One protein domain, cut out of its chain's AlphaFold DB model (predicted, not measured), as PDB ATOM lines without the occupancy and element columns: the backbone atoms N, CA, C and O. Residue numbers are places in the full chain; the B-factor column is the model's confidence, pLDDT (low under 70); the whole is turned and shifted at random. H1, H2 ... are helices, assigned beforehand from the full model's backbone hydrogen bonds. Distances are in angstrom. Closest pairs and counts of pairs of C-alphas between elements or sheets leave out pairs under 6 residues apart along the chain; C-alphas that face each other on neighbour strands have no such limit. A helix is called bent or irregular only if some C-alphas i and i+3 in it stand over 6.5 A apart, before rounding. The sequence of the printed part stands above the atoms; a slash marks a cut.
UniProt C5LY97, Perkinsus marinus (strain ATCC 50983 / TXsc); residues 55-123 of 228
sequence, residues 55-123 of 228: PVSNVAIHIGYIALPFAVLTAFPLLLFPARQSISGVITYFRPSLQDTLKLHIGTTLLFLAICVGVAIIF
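AT A GLANCE: This is residues 55 to 123 of the 228 residues of a protein of Perkinsus marinus (strain ATCC 50983 / TXsc) (UniProt C5LY97). One long helix, H1, with a kink of 29 degrees near residue 79, makes the long axis, and a shorter helix, H2, folds back from its far end. H2 meets H1 at residues 80 to 88 and then splays away from it as an open, lopsided V; residues 57 to 64, 66 to 79 and 114 to 123 stick out. The printed part has 69 residues with two named helices, H1 then H2, and no named strand; the class is all helix. It is extended, with a radius of gyration of the C-alphas of 17.4 A, a rod spanning 58 by 24 by 17 A.

HOW THE PARTS SIT: Start with H1, residues 59 to 94, and look from it to H2, residues 102 to 122. They touch, with the C-alphas of Arg 84 and Thr 109 the closest at 6.9 A. The touching parts are residues 80 to 88 of H1 and residues 105 to 109 of H2 alone. Their lines stand at a steep tilt of 51 degrees, and they run opposite ways. In H2 each O i to N i+4 pair is within hydrogen-bond range; in H1, 27 of 32 are.

IN THESE COORDINATES: Find C-alpha 59 at (317.657, 102.830, 248.157); from there H1 runs 53.1 A to C-alpha 94 at (274.860, 134.260, 247.407). H1 is neither bent nor irregular, but only just: C-alphas 74 and 77 are 6.4 A apart. H2 then runs 30.6 A from C-alpha 102 to C-alpha 122 at (304.880, 131.800, 244.297).

THE WHOLE: The C-alphas farthest apart, those of Ser 57 and Ser 97, are 58.5 A apart. The printed part has no cut, and the 7 residues between H1 and H2 make a short link. Mean pLDDT of the printed part is 84.9; look for values under 70 at residues 97 to 100.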
ATOM      1  N   PRO A  55     321.227 112.215 251.864       83.38
ATOM      2  CA  PRO A  55     321.998 111.804 250.698       83.38
ATOM      3  C   PRO A  55     321.251 110.724 249.902       83.38
ATOM      4  O   PRO A  55     320.878 109.679 250.434       83.38
ATOM      5  N   VAL A  56     321.105 110.926 248.591       78.94
ATOM      6  CA  VAL A  56     320.396 110.018 247.663       78.94
ATOM      7  C   VAL A  56     321.141 108.706 247.351       78.94
ATOM      8  O   VAL A  56     320.823 108.001 246.401       78.94
ATOM      9  N   SER A  57     322.149 108.334 248.140       85.31
ATOM     10  CA  SER A  57     322.933 107.113 247.912       85.31
ATOM     11  C   SER A  57     322.191 105.833 248.310       85.31
ATOM     12  O   SER A  57     322.443 104.772 247.741       85.31
ATOM     13  N   ASN A  58     321.262 105.911 249.268       89.31
ATOM     14  CA  ASN A  58     320.570 104.741 249.808       89.31
ATOM     15  C   ASN A  58     319.215 104.503 249.130       89.31
ATOM     16  O   ASN A  58     318.380 105.401 249.026       89.31
ATOM     17  N   VAL A  59     318.934 103.244 248.776       90.06
ATOM     18  CA  VAL A  59     317.657 102.830 248.157       90.06
ATOM     19  C   VAL A  59     316.451 103.139 249.055       90.06
ATOM     20  O   VAL A  59     315.403 103.539 248.559       90.06
ATOM     21  N   ALA A  60     316.600 103.025 250.380       88.25
ATOM     22  CA  ALA A  60     315.538 103.358 251.332       88.25
ATOM     23  C   ALA A  60     315.102 104.833 251.245       88.25
ATOM     24  O   ALA A  60     313.913 105.134 251.327       88.25
ATOM     25  N   ILE A  61     316.055 105.745 251.022       89.88
ATOM     26  CA  ILE A  61     315.787 107.179 250.885       89.88
ATOM     27  C   ILE A  61     315.031 107.434 249.576       89.88
ATOM     28  O   ILE A  61     314.010 108.116 249.590       89.88
ATOM     29  N   HIS A  62     315.439 106.798 248.472       89.88
ATOM     30  CA  HIS A  62     314.708 106.876 247.201       89.88
ATOM     31  C   HIS A  62     313.253 106.407 247.306       89.88
ATOM     32  O   HIS A  62     312.364 107.044 246.741       89.88
ATOM     33  N   ILE A  63     312.988 105.331 248.054       92.25
ATOM     34  CA  ILE A  63     311.612 104.879 248.304       92.25
ATOM     35  C   ILE A  63     310.821 105.973 249.032       92.25
ATOM     36  O   ILE A  63     309.691 106.260 248.641       92.25
ATOM     37  N   GLY A  64     311.418 106.632 250.031       90.31
ATOM     38  CA  GLY A  64     310.807 107.767 250.729       90.31
ATOM     39  C   GLY A  64     310.462 108.935 249.798       90.31
ATOM     40  O   GLY A  64     309.341 109.442 249.842       90.31
ATOM     41  N   TYR A  65     311.377 109.300 248.895       89.81
ATOM     42  CA  TYR A  65     311.161 110.361 247.903       89.81
ATOM     43  C   TYR A  65     310.017 110.076 246.925       89.81
ATOM     44  O   TYR A  65     309.387 111.015 246.452       89.81
ATOM     45  N   ILE A  66     309.735 108.807 246.621       91.69
ATOM     46  CA  ILE A  66     308.608 108.418 245.756       91.69
ATOM     47  C   ILE A  66     307.315 108.293 246.575       91.69
ATOM     48  O   ILE A  66     306.242 108.693 246.119       91.69
ATOM     49  N   ALA A  67     307.405 107.764 247.795       93.50
ATOM     50  CA  ALA A  67     306.255 107.547 248.665       93.50
ATOM     51  C   ALA A  67     305.606 108.861 249.126       93.50
ATOM     52  O   ALA A  67     304.380 108.945 249.182       93.50
ATOM     53  N   LEU A  68     306.403 109.894 249.417       91.00
ATOM     54  CA  LEU A  68     305.910 111.197 249.871       91.00
ATOM     55  C   LEU A  68     304.961 111.873 248.860       91.00
ATOM     56  O   LEU A  68     303.815 112.144 249.228       91.00
ATOM     57  N   PRO A  69     305.344 112.119 247.591       92.25
ATOM     58  CA  PRO A  69     304.442 112.730 246.618       92.25
ATOM     59  C   PRO A  69     303.256 111.822 246.286       92.25
ATOM     60  O   PRO A  69     302.162 112.329 246.051       92.25
ATOM     61  N   PHE A  70     303.419 110.496 246.321       94.44
ATOM     62  CA  PHE A  70     302.300 109.566 246.142       94.44
ATOM     63  C   PHE A  70     301.256 109.684 247.266       94.44
ATOM     64  O   PHE A  70     300.048 109.718 247.003       94.44
ATOM     65  N   ALA A  71     301.711 109.806 248.516       93.62
ATOM     66  CA  ALA A  71     300.839 110.048 249.659       93.62
ATOM     67  C   ALA A  71     300.101 111.389 249.524       93.62
ATOM     68  O   ALA A  71     298.884 111.441 249.710       93.62
ATOM     69  N   VAL A  72     300.803 112.456 249.122       92.56
ATOM     70  CA  VAL A  72     300.204 113.783 248.891       92.56
ATOM     71  C   VAL A  72     299.194 113.753 247.740       92.56
ATOM     72  O   VAL A  72     298.099 114.299 247.875       92.56
ATOM     73  N   LEU A  73     299.507 113.067 246.639       92.50
ATOM     74  CA  LEU A  73     298.614 112.917 245.486       92.50
ATOM     75  C   LEU A  73     297.317 112.205 245.872       92.50
ATOM     76  O   LEU A  73     296.248 112.576 245.395       92.50
ATOM     77  N   THR A  74     297.396 111.222 246.768       93.62
ATOM     78  CA  THR A  74     296.216 110.508 247.276       93.62
ATOM     79  C   THR A  74     295.432 111.348 248.291       93.62
ATOM     80  O   THR A  74     294.202 111.316 248.306       93.62
ATOM     81  N   ALA A  75     296.120 112.134 249.122       94.00
ATOM     82  CA  ALA A  75     295.487 113.015 250.099       94.00
ATOM     83  C   ALA A  75     294.773 114.209 249.445       94.00
ATOM     84  O   ALA A  75     293.734 114.649 249.939       94.00
ATOM     85  N   PHE A  76     295.286 114.725 248.327       91.62
ATOM     86  CA  PHE A  76     294.753 115.935 247.701       91.62
ATOM     87  C   PHE A  76     293.260 115.824 247.311       91.62
ATOM     88  O   PHE A  76     292.483 116.689 247.722       91.62
ATOM     89  N   PRO A  77     292.786 114.762 246.626       89.62
ATOM     90  CA  PRO A  77     291.358 114.561 246.369       89.62
ATOM     91  C   PRO A  77     290.509 114.458 247.642       89.62
ATOM     92  O   PRO A  77     289.387 114.970 247.671       89.62
ATOM     93  N   LEU A  78     291.039 113.824 248.696       90.62
ATOM     94  CA  LEU A  78     290.342 113.674 249.978       90.62
ATOM     95  C   LEU A  78     290.129 115.029 250.660       90.62
ATOM     96  O   LEU A  78     289.058 115.274 251.213       90.62
ATOM     97  N   LEU A  79     291.113 115.927 250.572       90.19
ATOM     98  CA  LEU A  79     291.027 117.289 251.105       90.19
ATOM     99  C   LEU A  79     290.145 118.203 250.240       90.19
ATOM    100  O   LEU A  79     289.454 119.079 250.764       90.19
ATOM    101  N   LEU A  80     290.116 117.982 248.922       87.69
ATOM    102  CA  LEU A  80     289.307 118.775 247.994       87.69
ATOM    103  C   LEU A  80     287.801 118.550 248.190       87.69
ATOM    104  O   LEU A  80     287.008 119.462 247.954       87.69
ATOM    105  N   PHE A  81     287.386 117.359 248.634       87.81
ATOM    106  CA  PHE A  81     285.973 117.038 248.843       87.81
ATOM    107  C   PHE A  81     285.264 117.982 249.837       87.81
ATOM    108  O   PHE A  81     284.308 118.643 249.420       87.81
ATOM    109  N   PRO A  82     285.698 118.116 251.108       88.12
ATOM    110  CA  PRO A  82     285.074 119.040 252.055       88.12
ATOM    111  C   PRO A  82     285.264 120.508 251.651       88.12
ATOM    112  O   PRO A  82     284.337 121.304 251.809       88.12
ATOM    113  N   ALA A  83     286.412 120.867 251.061       85.00
ATOM    114  CA  ALA A  83     286.654 122.223 250.562       85.00
ATOM    115  C   ALA A  83     285.625 122.620 249.492       85.00
ATOM    116  O   ALA A  83     285.029 123.698 249.554       85.00
ATOM    117  N   ARG A  84     285.338 121.710 248.554       85.62
ATOM    118  CA  ARG A  84     284.307 121.906 247.531       85.62
ATOM    119  C   ARG A  84     282.920 122.072 248.144       85.62
ATOM    120  O   ARG A  84     282.187 122.950 247.701       85.62
ATOM    121  N   GLN A  85     282.558 121.263 249.143       85.50
ATOM    122  CA  GLN A  85     281.256 121.392 249.815       85.50
ATOM    123  C   GLN A  85     281.110 122.762 250.486       85.50
ATOM    124  O   GLN A  85     280.083 123.420 250.324       85.50
ATOM    125  N   SER A  86     282.163 123.234 251.159       85.50
ATOM    126  CA  SER A  86     282.177 124.566 251.771       85.50
ATOM    127  C   SER A  86     281.984 125.674 250.731       85.50
ATOM    128  O   SER A  86     281.170 126.572 250.931       85.50
ATOM    129  N   ILE A  87     282.702 125.613 249.604       82.25
ATOM    130  CA  ILE A  87     282.611 126.618 248.533       82.25
ATOM    131  C   ILE A  87     281.232 126.585 247.867       82.25
ATOM    132  O   ILE A  87     280.627 127.636 247.658       82.25
ATOM    133  N   SER A  88     280.715 125.392 247.565       81.56
ATOM    134  CA  SER A  88     279.386 125.239 246.972       81.56
ATOM    135  C   SER A  88     278.305 125.817 247.884       81.56
ATOM    136  O   SER A  88     277.448 126.550 247.403       81.56
ATOM    137  N   GLY A  89     278.383 125.576 249.199       81.19
ATOM    138  CA  GLY A  89     277.457 126.159 250.174       81.19
ATOM    139  C   GLY A  89     277.475 127.692 250.176       81.19
ATOM    140  O   GLY A  89     276.418 128.321 250.149       81.19
ATOM    141  N   VAL A  90     278.664 128.301 250.120       82.31
ATOM    142  CA  VAL A  90     278.813 129.766 250.042       82.31
ATOM    143  C   VAL A  90     278.250 130.315 248.728       82.31
ATOM    144  O   VAL A  90     277.506 131.294 248.732       82.31
ATOM    145  N   ILE A  91     278.557 129.684 247.593       80.25
ATOM    146  CA  ILE A  91     278.061 130.126 246.280       80.25
ATOM    147  C   ILE A  91     276.533 130.043 246.227       80.25
ATOM    148  O   ILE A  91     275.891 130.992 245.776       80.25
ATOM    149  N   THR A  92     275.943 128.947 246.711       79.38
ATOM    150  CA  THR A  92     274.485 128.771 246.756       79.38
ATOM    151  C   THR A  92     273.812 129.784 247.683       79.38
ATOM    152  O   THR A  92     272.725 130.254 247.356       79.38
ATOM    153  N   TYR A  93     274.465 130.182 248.781       81.25
ATOM    154  CA  TYR A  93     273.971 131.247 249.659       81.25
ATOM    155  C   TYR A  93     273.861 132.600 248.931       81.25
ATOM    156  O   TYR A  93     272.838 133.273 249.029       81.25
ATOM    157  N   PHE A  94     274.876 132.990 248.151       80.44
ATOM    158  CA  PHE A  94     274.860 134.260 247.407       80.44
ATOM    159  C   PHE A  94     274.051 134.210 246.102       80.44
ATOM    160  O   PHE A  94     273.521 135.229 245.651       80.44
ATOM    161  N   ARG A  95     273.982 133.047 245.451       76.31
ATOM    162  CA  ARG A  95     273.304 132.840 244.165       76.31
ATOM    163  C   ARG A  95     272.514 131.524 244.197       76.31
ATOM    164  O   ARG A  95     272.984 130.516 243.664       76.31
ATOM    165  N   PRO A  96     271.282 131.527 244.739       72.44
ATOM    166  CA  PRO A  96     270.464 130.316 244.847       72.44
ATOM    167  C   PRO A  96     270.034 129.750 243.483       72.44
ATOM    168  O   PRO A  96     269.745 128.567 243.368       72.44
ATOM    169  N   SER A  97     270.046 130.561 242.419       68.19
ATOM    170  CA  SER A  97     269.634 130.160 241.064       68.19
ATOM    171  C   SER A  97     270.647 129.290 240.304       68.19
ATOM    172  O   SER A  97     270.374 128.905 239.172       68.19
ATOM    173  N   LEU A  98     271.834 129.044 240.867       65.44
ATOM    174  CA  LEU A  98     272.921 128.281 240.233       65.44
ATOM    175  C   LEU A  98     273.033 126.841 240.766       65.44
ATOM    176  O   LEU A  98     274.040 126.172 240.524       65.44
ATOM    177  N   GLN A  99     272.017 126.366 241.493       57.09
ATOM    178  CA  GLN A  99     271.978 125.006 242.024       57.09
ATOM    179  C   GLN A  99     272.096 123.969 240.888       57.09
ATOM    180  O   GLN A  99     271.405 124.041 239.874       57.09
ATOM    181  N   ASP A 100     273.019 123.021 241.066       61.72
ATOM    182  CA  ASP A 100     273.124 121.766 240.310       61.72
ATOM    183  C   ASP A 100     273.487 121.805 238.822       61.72
ATOM    184  O   ASP A 100     273.038 120.978 238.028       61.72
ATOM    185  N   THR A 101     274.431 122.660 238.418       71.94
ATOM    186  CA  THR A 101     275.131 122.411 237.146       71.94
ATOM    187  C   THR A 101     276.433 121.644 237.388       71.94
ATOM    188  O   THR A 101     277.330 122.116 238.086       71.94
ATOM    189  N   LEU A 102     276.593 120.480 236.748       74.62
ATOM    190  CA  LEU A 102     277.851 119.708 236.727       74.62
ATOM    191  C   LEU A 102     279.037 120.592 236.268       74.62
ATOM    192  O   LEU A 102     280.147 120.505 236.787       74.62
ATOM    193  N   LYS A 103     278.764 121.554 235.376       77.38
ATOM    194  CA  LYS A 103     279.714 122.586 234.924       77.38
ATOM    195  C   LYS A 103     280.185 123.522 236.045       77.38
ATOM    196  O   LYS A 103     281.346 123.912 236.037       77.38
ATOM    197  N   LEU A 104     279.326 123.863 237.008       79.44
ATOM    198  CA  LEU A 104     279.695 124.692 238.162       79.44
ATOM    199  C   LEU A 104     280.589 123.907 239.125       79.44
ATOM    200  O   LEU A 104     281.579 124.438 239.625       79.44
ATOM    201  N   HIS A 105     280.302 122.620 239.320       80.00
ATOM    202  CA  HIS A 105     281.139 121.734 240.129       80.00
ATOM    203  C   HIS A 105     282.539 121.568 239.529       80.00
ATOM    204  O   HIS A 105     283.534 121.743 240.224       80.00
ATOM    205  N   ILE A 106     282.628 121.300 238.224       84.50
ATOM    206  CA  ILE A 106     283.916 121.224 237.526       84.50
ATOM    207  C   ILE A 106     284.630 122.583 237.570       84.50
ATOM    208  O   ILE A 106     285.809 122.645 237.915       84.50
ATOM    209  N   GLY A 107     283.912 123.676 237.294       85.19
ATOM    210  CA  GLY A 107     284.465 125.030 237.304       85.19
ATOM    211  C   GLY A 107     285.041 125.440 238.661       85.19
ATOM    212  O   GLY A 107     286.150 125.962 238.717       85.19
ATOM    213  N   THR A 108     284.341 125.149 239.760       82.50
ATOM    214  CA  THR A 108     284.825 125.440 241.123       82.50
ATOM    215  C   THR A 108     286.065 124.626 241.477       82.50
ATOM    216  O   THR A 108     287.014 125.183 242.027       82.50
ATOM    217  N   THR A 109     286.119 123.342 241.106       87.19
ATOM    218  CA  THR A 109     287.322 122.521 241.332       87.19
ATOM    219  C   THR A 109     288.519 122.974 240.495       87.19
ATOM    220  O   THR A 109     289.630 123.014 241.015       87.19
ATOM    221  N   LEU A 110     288.305 123.372 239.234       88.12
ATOM    222  CA  LEU A 110     289.363 123.906 238.372       88.12
ATOM    223  C   LEU A 110     289.886 125.247 238.881       88.12
ATOM    224  O   LEU A 110     291.094 125.454 238.902       88.12
ATOM    225  N   LEU A 111     288.993 126.138 239.320       87.00
ATOM    226  CA  LEU A 111     289.377 127.415 239.913       87.00
ATOM    227  C   LEU A 111     290.210 127.203 241.180       87.00
ATOM    228  O   LEU A 111     291.257 127.821 241.336       87.00
ATOM    229  N   PHE A 112     289.768 126.306 242.063       85.81
ATOM    230  CA  PHE A 112     290.503 125.979 243.282       85.81
ATOM    231  C   PHE A 112     291.890 125.407 242.964       85.81
ATOM    232  O   PHE A 112     292.885 125.858 243.523       85.81
ATOM    233  N   LEU A 113     291.973 124.473 242.011       88.88
ATOM    234  CA  LEU A 113     293.242 123.903 241.569       88.88
ATOM    235  C   LEU A 113     294.159 124.965 240.944       88.88
ATOM    236  O   LEU A 113     295.350 124.974 241.233       88.88
ATOM    237  N   ALA A 114     293.616 125.894 240.154       89.19
ATOM    238  CA  ALA A 114     294.378 127.006 239.591       89.19
ATOM    239  C   ALA A 114     294.949 127.928 240.681       89.19
ATOM    240  O   ALA A 114     296.099 128.346 240.579       89.19
ATOM    241  N   ILE A 115     294.184 128.199 241.745       88.44
ATOM    242  CA  ILE A 115     294.668 128.969 242.900       88.44
ATOM    243  C   ILE A 115     295.779 128.203 243.626       88.44
ATOM    244  O   ILE A 115     296.824 128.785 243.902       88.44
ATOM    245  N   CYS A 116     295.597 126.904 243.891       88.12
ATOM    246  CA  CYS A 116     296.630 126.073 244.517       88.12
ATOM    247  C   CYS A 116     297.926 126.051 243.698       88.12
ATOM    248  O   CYS A 116     299.003 126.205 244.266       88.12
ATOM    249  N   VAL A 117     297.825 125.901 242.376       89.75
ATOM    250  CA  VAL A 117     298.984 125.937 241.470       89.75
ATOM    251  C   VAL A 117     299.634 127.320 241.475       89.75
ATOM    252  O   VAL A 117     300.853 127.410 241.557       89.75
ATOM    253  N   GLY A 118     298.846 128.397 241.449       89.06
ATOM    254  CA  GLY A 118     299.371 129.760 241.540       89.06
ATOM    255  C   GLY A 118     300.152 130.002 242.833       89.06
ATOM    256  O   GLY A 118     301.253 130.538 242.787       89.06
ATOM    257  N   VAL A 119     299.624 129.549 243.974       85.69
ATOM    258  CA  VAL A 119     300.315 129.643 245.272       85.69
ATOM    259  C   VAL A 119     301.592 128.800 245.277       85.69
ATOM    260  O   VAL A 119     302.616 129.284 245.744       85.69
ATOM    261  N   ALA A 120     301.560 127.589 244.712       87.25
ATOM    262  CA  ALA A 120     302.728 126.710 244.638       87.25
ATOM    263  C   ALA A 120     303.866 127.282 243.773       87.25
ATOM    264  O   ALA A 120     305.025 127.001 244.045       87.25
ATOM    265  N   ILE A 121     303.548 128.084 242.750       87.50
ATOM    266  CA  ILE A 121     304.555 128.771 241.922       87.50
ATOM    267  C   ILE A 121     305.165 129.972 242.663       87.50
ATOM    268  O   ILE A 121     306.309 130.330 242.414       87.50
ATOM    269  N   ILE A 122     304.406 130.623 243.550       84.44
ATOM    270  CA  ILE A 122     304.880 131.800 244.297       84.44
ATOM    271  C   ILE A 122     305.699 131.388 245.527       84.44
ATOM    272  O   ILE A 122     306.670 132.061 245.864       84.44
ATOM    273  N   PHE A 123     305.310 130.306 246.206       83.25
ATOM    274  CA  PHE A 123     305.931 129.851 247.449       83.25
ATOM    275  C   PHE A 123     306.503 128.442 247.283       83.25
ATOM    276  O   PHE A 123     305.788 127.450 247.417       83.25
TER     277      PHE A 123